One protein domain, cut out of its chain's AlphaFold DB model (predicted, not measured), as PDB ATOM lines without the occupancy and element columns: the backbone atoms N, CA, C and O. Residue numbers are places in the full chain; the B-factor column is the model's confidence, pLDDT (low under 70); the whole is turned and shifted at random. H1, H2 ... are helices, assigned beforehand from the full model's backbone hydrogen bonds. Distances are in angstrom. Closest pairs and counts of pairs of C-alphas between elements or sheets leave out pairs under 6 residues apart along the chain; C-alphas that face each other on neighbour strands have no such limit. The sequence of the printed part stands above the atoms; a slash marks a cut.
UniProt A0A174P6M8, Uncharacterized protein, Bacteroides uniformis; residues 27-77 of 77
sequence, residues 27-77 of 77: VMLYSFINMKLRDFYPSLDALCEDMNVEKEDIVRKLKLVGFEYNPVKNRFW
ATOM      1  N   VAL A  27      -2.641  32.704 -10.942       82.38
ATOM      2  CA  VAL A  27      -1.622  33.319 -11.820       82.38
ATOM      3  C   VAL A  27      -0.208  33.172 -11.236       82.38
ATOM      4  O   VAL A  27       0.758  32.920 -11.967       82.38
ATOM      5  N   MET A  28      -0.071  33.287  -9.911       85.56
ATOM      6  CA  MET A  28       1.208  33.041  -9.240       85.56
ATOM      7  C   MET A  28       1.545  31.552  -9.233       85.56
ATOM      8  O   MET A  28       2.691  31.192  -9.495       85.56
ATOM      9  N   LEU A  29       0.548  30.692  -9.016       86.44
ATOM     10  CA  LEU A  29       0.687  29.244  -9.092       86.44
ATOM     11  C   LEU A  29       1.185  28.809 -10.476       86.44
ATOM     12  O   LEU A  29       2.147  28.052 -10.563       86.44
ATOM     13  N   TYR A  30       0.601  29.349 -11.549       87.06
ATOM     14  CA  TYR A  30       1.043  29.107 -12.924       87.06
ATOM     15  C   TYR A  30       2.530  29.430 -13.107       87.06
ATOM     16  O   TYR A  30       3.297  28.603 -13.599       87.06
ATOM     17  N   SER A  31       2.948  30.627 -12.685       84.31
ATOM     18  CA  SER A  31       4.331  31.088 -12.847       84.31
ATOM     19  C   SER A  31       5.302  30.244 -12.023       84.31
ATOM     20  O   SER A  31       6.363  29.860 -12.515       84.31
ATOM     21  N   PHE A  32       4.915  29.905 -10.791       85.81
ATOM     22  CA  PHE A  32       5.694  29.055  -9.899       85.81
ATOM     23  C   PHE A  32       5.885  27.655 -10.490       85.81
ATOM     24  O   PHE A  32       7.015  27.181 -10.609       85.81
ATOM     25  N   ILE A  33       4.797  27.016 -10.923       87.06
ATOM     26  CA  ILE A  33       4.837  25.657 -11.461       87.06
ATOM     27  C   ILE A  33       5.592  25.615 -12.786       87.06
ATOM     28  O   ILE A  33       6.461  24.767 -12.942       87.06
ATOM     29  N   ASN A  34       5.353  26.547 -13.712       86.19
ATOM     30  CA  ASN A  34       6.103  26.579 -14.972       86.19
ATOM     31  C   ASN A  34       7.602  26.817 -14.757       86.19
ATOM     32  O   ASN A  34       8.419  26.221 -15.456       86.19
ATOM     33  N   MET A  35       7.981  27.657 -13.790       85.19
ATOM     34  CA  MET A  35       9.390  27.850 -13.450       85.19
ATOM     35  C   MET A  35      10.000  26.560 -12.886       85.19
ATOM     36  O   MET A  35      11.099  26.169 -13.272       85.19
ATOM     37  N   LYS A  36       9.273  25.852 -12.015       84.94
ATOM     38  CA  LYS A  36       9.737  24.590 -11.434       84.94
ATOM     39  C   LYS A  36       9.803  23.443 -12.446       84.94
ATOM     40  O   LYS A  36      10.794  22.718 -12.458       84.94
ATOM     41  N   LEU A  37       8.809  23.304 -13.317       86.75
ATOM     42  CA  LEU A  37       8.782  22.293 -14.379       86.75
ATOM     43  C   LEU A  37       9.906  22.477 -15.402       86.75
ATOM     44  O   LEU A  37      10.392  21.509 -15.976       86.75
ATOM     45  N   ARG A  38      10.332  23.718 -15.646       81.88
ATOM     46  CA  ARG A  38      11.418  23.989 -16.590       81.88
ATOM     47  C   ARG A  38      12.792  23.640 -16.018       81.88
ATOM     48  O   ARG A  38      13.613  23.086 -16.739       81.88
ATOM     49  N   ASP A  39      13.049  24.019 -14.768       79.12
ATOM     50  CA  ASP A  39      14.401  24.002 -14.194       79.12
ATOM     51  C   ASP A  39      14.662  22.818 -13.244       79.12
ATOM     52  O   ASP A  39      15.814  22.439 -13.054       79.12
ATOM     53  N   PHE A  40      13.618  22.233 -12.642       79.50
ATOM     54  CA  PHE A  40      13.771  21.286 -11.526       79.50
ATOM     55  C   PHE A  40      13.060  19.942 -11.720       79.50
ATOM     56  O   PHE A  40      13.597  18.930 -11.277       79.50
ATOM     57  N   TYR A  41      11.885  19.902 -12.359       84.06
ATOM     58  CA  TYR A  41      11.064  18.683 -12.408       84.06
ATOM     59  C   TYR A  41      10.735  18.251 -13.841       84.06
ATOM     60  O   TYR A  41      10.198  19.044 -14.611       84.06
ATOM     61  N   PRO A  42      10.946  16.972 -14.197       83.88
ATOM     62  CA  PRO A  42      10.673  16.468 -15.544       83.88
ATOM     63  C   PRO A  42       9.175  16.347 -15.859       83.88
ATOM     64  O   PRO A  42       8.805  16.122 -17.011       83.88
ATOM     65  N   SER A  43       8.303  16.429 -14.852       87.00
ATOM     66  CA  SER A  43       6.851  16.310 -14.992       87.00
ATOM     67  C   SER A  43       6.135  16.966 -13.820       87.00
ATOM     68  O   SER A  43       6.685  17.059 -12.721       87.00
ATOM     69  N   LEU A  44       4.885  17.378 -14.048       87.69
ATOM     70  CA  LEU A  44       4.038  17.954 -13.005       87.69
ATOM     71  C   LEU A  44       3.828  16.980 -11.847       87.69
ATOM     72  O   LEU A  44       3.843  17.399 -10.700       87.69
ATOM     73  N   ASP A  45       3.696  15.691 -12.150       87.56
ATOM     74  CA  ASP A  45       3.512  14.628 -11.165       87.56
ATOM     75  C   ASP A  45       4.687  14.561 -10.169       87.56
ATOM     76  O   ASP A  45       4.456  14.536  -8.968       87.56
ATOM     77  N   ALA A  46       5.936  14.683 -10.634       88.69
ATOM     78  CA  ALA A  46       7.112  14.690  -9.755       88.69
ATOM     79  C   ALA A  46       7.144  15.910  -8.816       88.69
ATOM     80  O   ALA A  46       7.561  15.810  -7.664       88.69
ATOM     81  N   LEU A  47       6.681  17.070  -9.300       87.56
ATOM     82  CA  LEU A  47       6.508  18.261  -8.465       87.56
ATOM     83  C   LEU A  47       5.374  18.071  -7.448       87.56
ATOM     84  O   LEU A  47       5.490  18.495  -6.301       87.56
ATOM     85  N   CYS A  48       4.283  17.441  -7.872       87.81
ATOM     86  CA  CYS A  48       3.128  17.151  -7.032       87.81
ATOM     87  C   CYS A  48       3.491  16.200  -5.884       87.81
ATOM     88  O   CYS A  48       3.120  16.465  -4.743       87.81
ATOM     89  N   GLU A  49       4.274  15.155  -6.158       86.56
ATOM     90  CA  GLU A  49       4.770  14.222  -5.140       86.56
ATOM     91  C   GLU A  49       5.672  14.912  -4.106       86.56
ATOM     92  O   GLU A  49       5.470  14.731  -2.905       86.56
ATOM     93  N   ASP A  50       6.615  15.749  -4.553       86.00
ATOM     94  CA  ASP A  50       7.549  16.479  -3.680       86.00
ATOM     95  C   ASP A  50       6.827  17.483  -2.766       86.00
ATOM     96  O   ASP A  50       7.115  17.591  -1.574       86.00
ATOM     97  N   MET A  51       5.833  18.185  -3.313       80.81
ATOM     98  CA  MET A  51       5.036  19.167  -2.573       80.81
ATOM     99  C   MET A  51       3.827  18.557  -1.849       80.81
ATOM    100  O   MET A  51       3.115  19.284  -1.157       80.81
ATOM    101  N   ASN A  52       3.603  17.248  -1.992       84.38
ATOM    102  CA  ASN A  52       2.456  16.511  -1.462       84.38
ATOM    103  C   ASN A  52       1.098  17.140  -1.841       84.38
ATOM    104  O   ASN A  52       0.208  17.307  -1.010       84.38
ATOM    105  N   VAL A  53       0.951  17.526  -3.108       84.50
ATOM    106  CA  VAL A  53      -0.271  18.128  -3.663       84.50
ATOM    107  C   VAL A  53      -0.807  17.278  -4.801       84.50
ATOM    108  O   VAL A  53      -0.040  16.672  -5.537       84.50
ATOM    109  N   GLU A  54      -2.124  17.251  -4.980       86.62
ATOM    110  CA  GLU A  54      -2.716  16.542  -6.112       86.62
ATOM    111  C   GLU A  54      -2.616  17.370  -7.393       86.62
ATOM    112  O   GLU A  54      -2.982  18.552  -7.446       86.62
ATOM    113  N   LYS A  55      -2.171  16.718  -8.466       87.94
ATOM    114  CA  LYS A  55      -2.098  17.302  -9.805       87.94
ATOM    115  C   LYS A  55      -3.451  17.829 -10.264       87.94
ATOM    116  O   LYS A  55      -3.526  18.901 -10.864       87.94
ATOM    117  N   GLU A  56      -4.526  17.107  -9.970       89.00
ATOM    118  CA  GLU A  56      -5.886  17.500 -10.323       89.00
ATOM    119  C   GLU A  56      -6.299  18.802  -9.636       89.00
ATOM    120  O   GLU A  56      -7.106  19.538 -10.198       89.00
ATOM    121  N   ASP A  57      -5.788  19.095  -8.439       89.00
ATOM    122  CA  ASP A  57      -6.105  20.325  -7.708       89.00
ATOM    123  C   ASP A  57      -5.444  21.538  -8.373       89.00
ATOM    124  O   ASP A  57      -6.094  22.553  -8.644       89.00
ATOM    125  N   ILE A  58      -4.174  21.386  -8.758       87.62
ATOM    126  CA  ILE A  58      -3.433  22.375  -9.549       87.62
ATOM    127  C   ILE A  58      -4.122  22.610 -10.891       87.62
ATOM    128  O   ILE A  58      -4.398  23.753 -11.256       87.62
ATOM    129  N   VAL A  59      -4.411  21.534 -11.629       89.75
ATOM    130  CA  VAL A  59      -5.050  21.629 -12.944       89.75
ATOM    131  C   VAL A  59      -6.426  22.268 -12.811       89.75
ATOM    132  O   VAL A  59      -6.757  23.123 -13.621       89.75
ATOM    133  N   ARG A  60      -7.210  21.938 -11.776       89.38
ATOM    134  CA  ARG A  60      -8.502  22.590 -11.513       89.38
ATOM    135  C   ARG A  60      -8.345  24.087 -11.257       89.38
ATOM    136  O   ARG A  60      -9.019  24.867 -11.922       89.38
ATOM    137  N   LYS A  61      -7.442  24.500 -10.361       88.12
ATOM    138  CA  LYS A  61      -7.179  25.922 -10.060       88.12
ATOM    139  C   LYS A  61      -6.752  26.706 -11.295       88.12
ATOM    140  O   LYS A  61      -7.237  27.808 -11.529       88.12
ATOM    141  N   LEU A  62      -5.871  26.122 -12.097       87.69
ATOM    142  CA  LEU A  62      -5.370  26.734 -13.322       87.69
ATOM    143  C   LEU A  62      -6.441  26.775 -14.418       87.69
ATOM    144  O   LEU A  62      -6.612  27.807 -15.065       87.69
ATOM    145  N   LYS A  63      -7.265  25.730 -14.527       89.62
ATOM    146  CA  LYS A  63      -8.396  25.667 -15.456       89.62
ATOM    147  C   LYS A  63      -9.471  26.712 -15.161       89.62
ATOM    148  O   LYS A  63     -10.089  27.201 -16.102       89.62
ATOM    149  N   LEU A  64      -9.663  27.113 -13.900       87.69
ATOM    150  CA  LEU A  64     -10.568  28.220 -13.545       87.69
ATOM    151  C   LEU A  64     -10.145  29.557 -14.171       87.69
ATOM    152  O   LEU A  64     -10.997  30.399 -14.436       87.69
ATOM    153  N   VAL A  65      -8.850  29.741 -14.430       88.62
ATOM    154  CA  VAL A  65      -8.304  30.934 -15.101       88.62
ATOM    155  C   VAL A  65      -8.146  30.718 -16.610       88.62
ATOM    156  O   VAL A  65      -7.787  31.638 -17.335       88.62
ATOM    157  N   GLY A  66      -8.454  29.516 -17.101       88.94
ATOM    158  CA  GLY A  66      -8.300  29.144 -18.506       88.94
ATOM    159  C   GLY A  66      -6.919  28.599 -18.864       88.94
ATOM    160  O   GLY A  66      -6.622  28.496 -20.048       88.94
ATOM    161  N   PHE A  67      -6.092  28.239 -17.876       87.62
ATOM    162  CA  PHE A  67      -4.821  27.567 -18.123       87.62
ATOM    163  C   PHE A  67      -4.993  26.049 -18.190       87.62
ATOM    164  O   PHE A  67      -5.668  25.438 -17.357       87.62
ATOM    165  N   GLU A  68      -4.310  25.417 -19.133       88.06
ATOM    166  CA  GLU A  68      -4.362  23.971 -19.350       88.06
ATOM    167  C   GLU A  68      -2.960  23.349 -19.327       88.06
ATOM    168  O   GLU A  68      -1.976  23.951 -19.753       88.06
ATOM    169  N   TYR A  69      -2.846  22.127 -18.802       88.50
ATOM    170  CA  TYR A  69      -1.567  21.421 -18.719       88.50
ATOM    171  C   TYR A  69      -1.273  20.654 -20.009       88.50
ATOM    172  O   TYR A  69      -2.050  19.786 -20.405       88.50
ATOM    173  N   ASN A  70      -0.115  20.907 -20.621       86.50
ATOM    174  CA  ASN A  70       0.378  20.139 -21.757       86.50
ATOM    175  C   ASN A  70       1.513  19.187 -21.326       86.50
ATOM    176  O   ASN A  70       2.649  19.648 -21.146       86.50
ATOM    177  N   PRO A  71       1.264  17.867 -21.234       84.56
ATOM    178  CA  PRO A  71       2.276  16.897 -20.818       84.56
ATOM    179  C   PRO A  71       3.416  16.751 -21.834       84.56
ATOM    180  O   PRO A  71       4.542  16.474 -21.443       84.56
ATOM    181  N   VAL A  72       3.166  16.996 -23.127       85.62
ATOM    182  CA  VAL A  72       4.190  16.872 -24.184       85.62
ATOM    183  C   VAL A  72       5.258  17.953 -24.044       85.62
ATOM    184  O   VAL A  72       6.436  17.712 -24.287       85.62
ATOM    185  N   LYS A  73       4.842  19.163 -23.661       83.31
ATOM    186  CA  LYS A  73       5.744  20.304 -23.456       83.31
ATOM    187  C   LYS A  73       6.128  20.510 -21.989       83.31
ATOM    188  O   LYS A  73       6.850  21.464 -21.713       83.31
ATOM    189  N   ASN A  74       5.620  19.673 -21.080       85.81
ATOM    190  CA  ASN A  74       5.753  19.799 -19.627       85.81
ATOM    191  C   ASN A  74       5.514  21.239 -19.125       85.81
ATOM    192  O   ASN A  74       6.327  21.818 -18.408       85.81
ATOM    193  N   ARG A  75       4.426  21.869 -19.583       82.12
ATOM    194  CA  ARG A  75       4.100  23.259 -19.231       82.12
ATOM    195  C   ARG A  75       2.608  23.517 -19.290       82.12
ATOM    196  O   ARG A  75       1.888  22.844 -20.023       82.12
ATOM    197  N   PHE A  76       2.183  24.552 -18.586       87.00
ATOM    198  CA  PHE A  76       0.844  25.105 -18.724       87.00
ATOM    199  C   PHE A  76       0.802  26.151 -19.851       87.00
ATOM    200  O   PHE A  76       1.804  26.849 -20.077       87.00
ATOM    201  N   TRP A  77      -0.328  26.233 -20.557       82.31
ATOM    202  CA  TRP A  77      -0.648  27.244 -21.577       82.31
ATOM    203  C   TRP A  77      -1.944  27.979 -21.260       82.31
ATOM    204  O   TRP A  77      -2.775  27.384 -20.538       82.31
TER     205      TRP A  77
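Overview. This is residues 27 to 77 of the 77 residues of an uncharacterized protein of Bacteroides uniformis (UniProt A0A174P6M8). Three short helices make the three sides of a small, rounded triangle, with the longest, H1, steeply tilted to H3 and about perpendicular to H2. The closing stretch, residues 65 to 77, has no named element and folds back across one side of this triangle, where residues 69 to 70 pair briefly with residues 75 to 76. The printed part has 51 residues with three named helices, H1, H2 and H3 in that order along the chain, and no named strand; the class is all helix, with 31 residues in the helices. The whole is compact, with a radius of gyration of the C-alphas of 9.7 A, and its C-alphas span 24 by 21 by 19 A.

Along the chain. H1, the longest helix, is residues 27 to 39 and measures 18.7 A from first to last C-alpha. It begins at C-alpha 27 at (-1.622, 33.319, -11.820) and ends at C-alpha 39 at (14.401, 24.002, -14.194). H2 is residues 44 to 51, 10.5 A from first to last C-alpha. H3 is residues 55 to 64, 14.3 A long in the same measure, and ends at C-alpha 64 at (-10.568, 28.220, -13.545).

Arrangement. H1 touches H2 with residues 33 to 37 alone, and their closest C-alphas, those of Leu 37 and Leu 44, are 6.6 A apart. The lines of H1 and H2 are about perpendicular, at 78 degrees. H1 and H3 only just touch, with 3 pairs of C-alphas within 8 A, and they touch only at their ends, H1 with residues 27 to 30 alone. The closest C-alphas of H1 and H3 are those of Tyr 30 and Leu 62, 6.8 A apart. These two helices run opposite ways at a steep tilt of 46 degrees. H2 and H3 also only just touch, with 3 pairs of C-alphas within 8 A, the closest being those of Cys 48 and Lys 55 at 5.9 A. They run opposite ways at a steep tilt of 69 degrees, only just short of about perpendicular. In H1, H2 and H3 every O i to N i+4 pair is within hydrogen-bond range. The short pairing of residues 69 to 70 with residues 75 to 76 is antiparallel.

Size, cuts and confidence. The two C-alphas farthest apart, those of Phe 40 and Leu 64, are 25.4 A apart, while the first and last printed C-alphas, Val 27 and Trp 77, are 11.5 A apart. The printed part has no cut, and residue 77 is the chain's last residue. The links from H1 to H2, with 4 residues, and from H2 to H3, with 3 residues, are tight. The C-alphas of residues 65 to 77 lie 6 to 13 A from the mean of all C-alphas. The mean pLDDT of the printed part of this model is 86.1, and no printed residue is under 70.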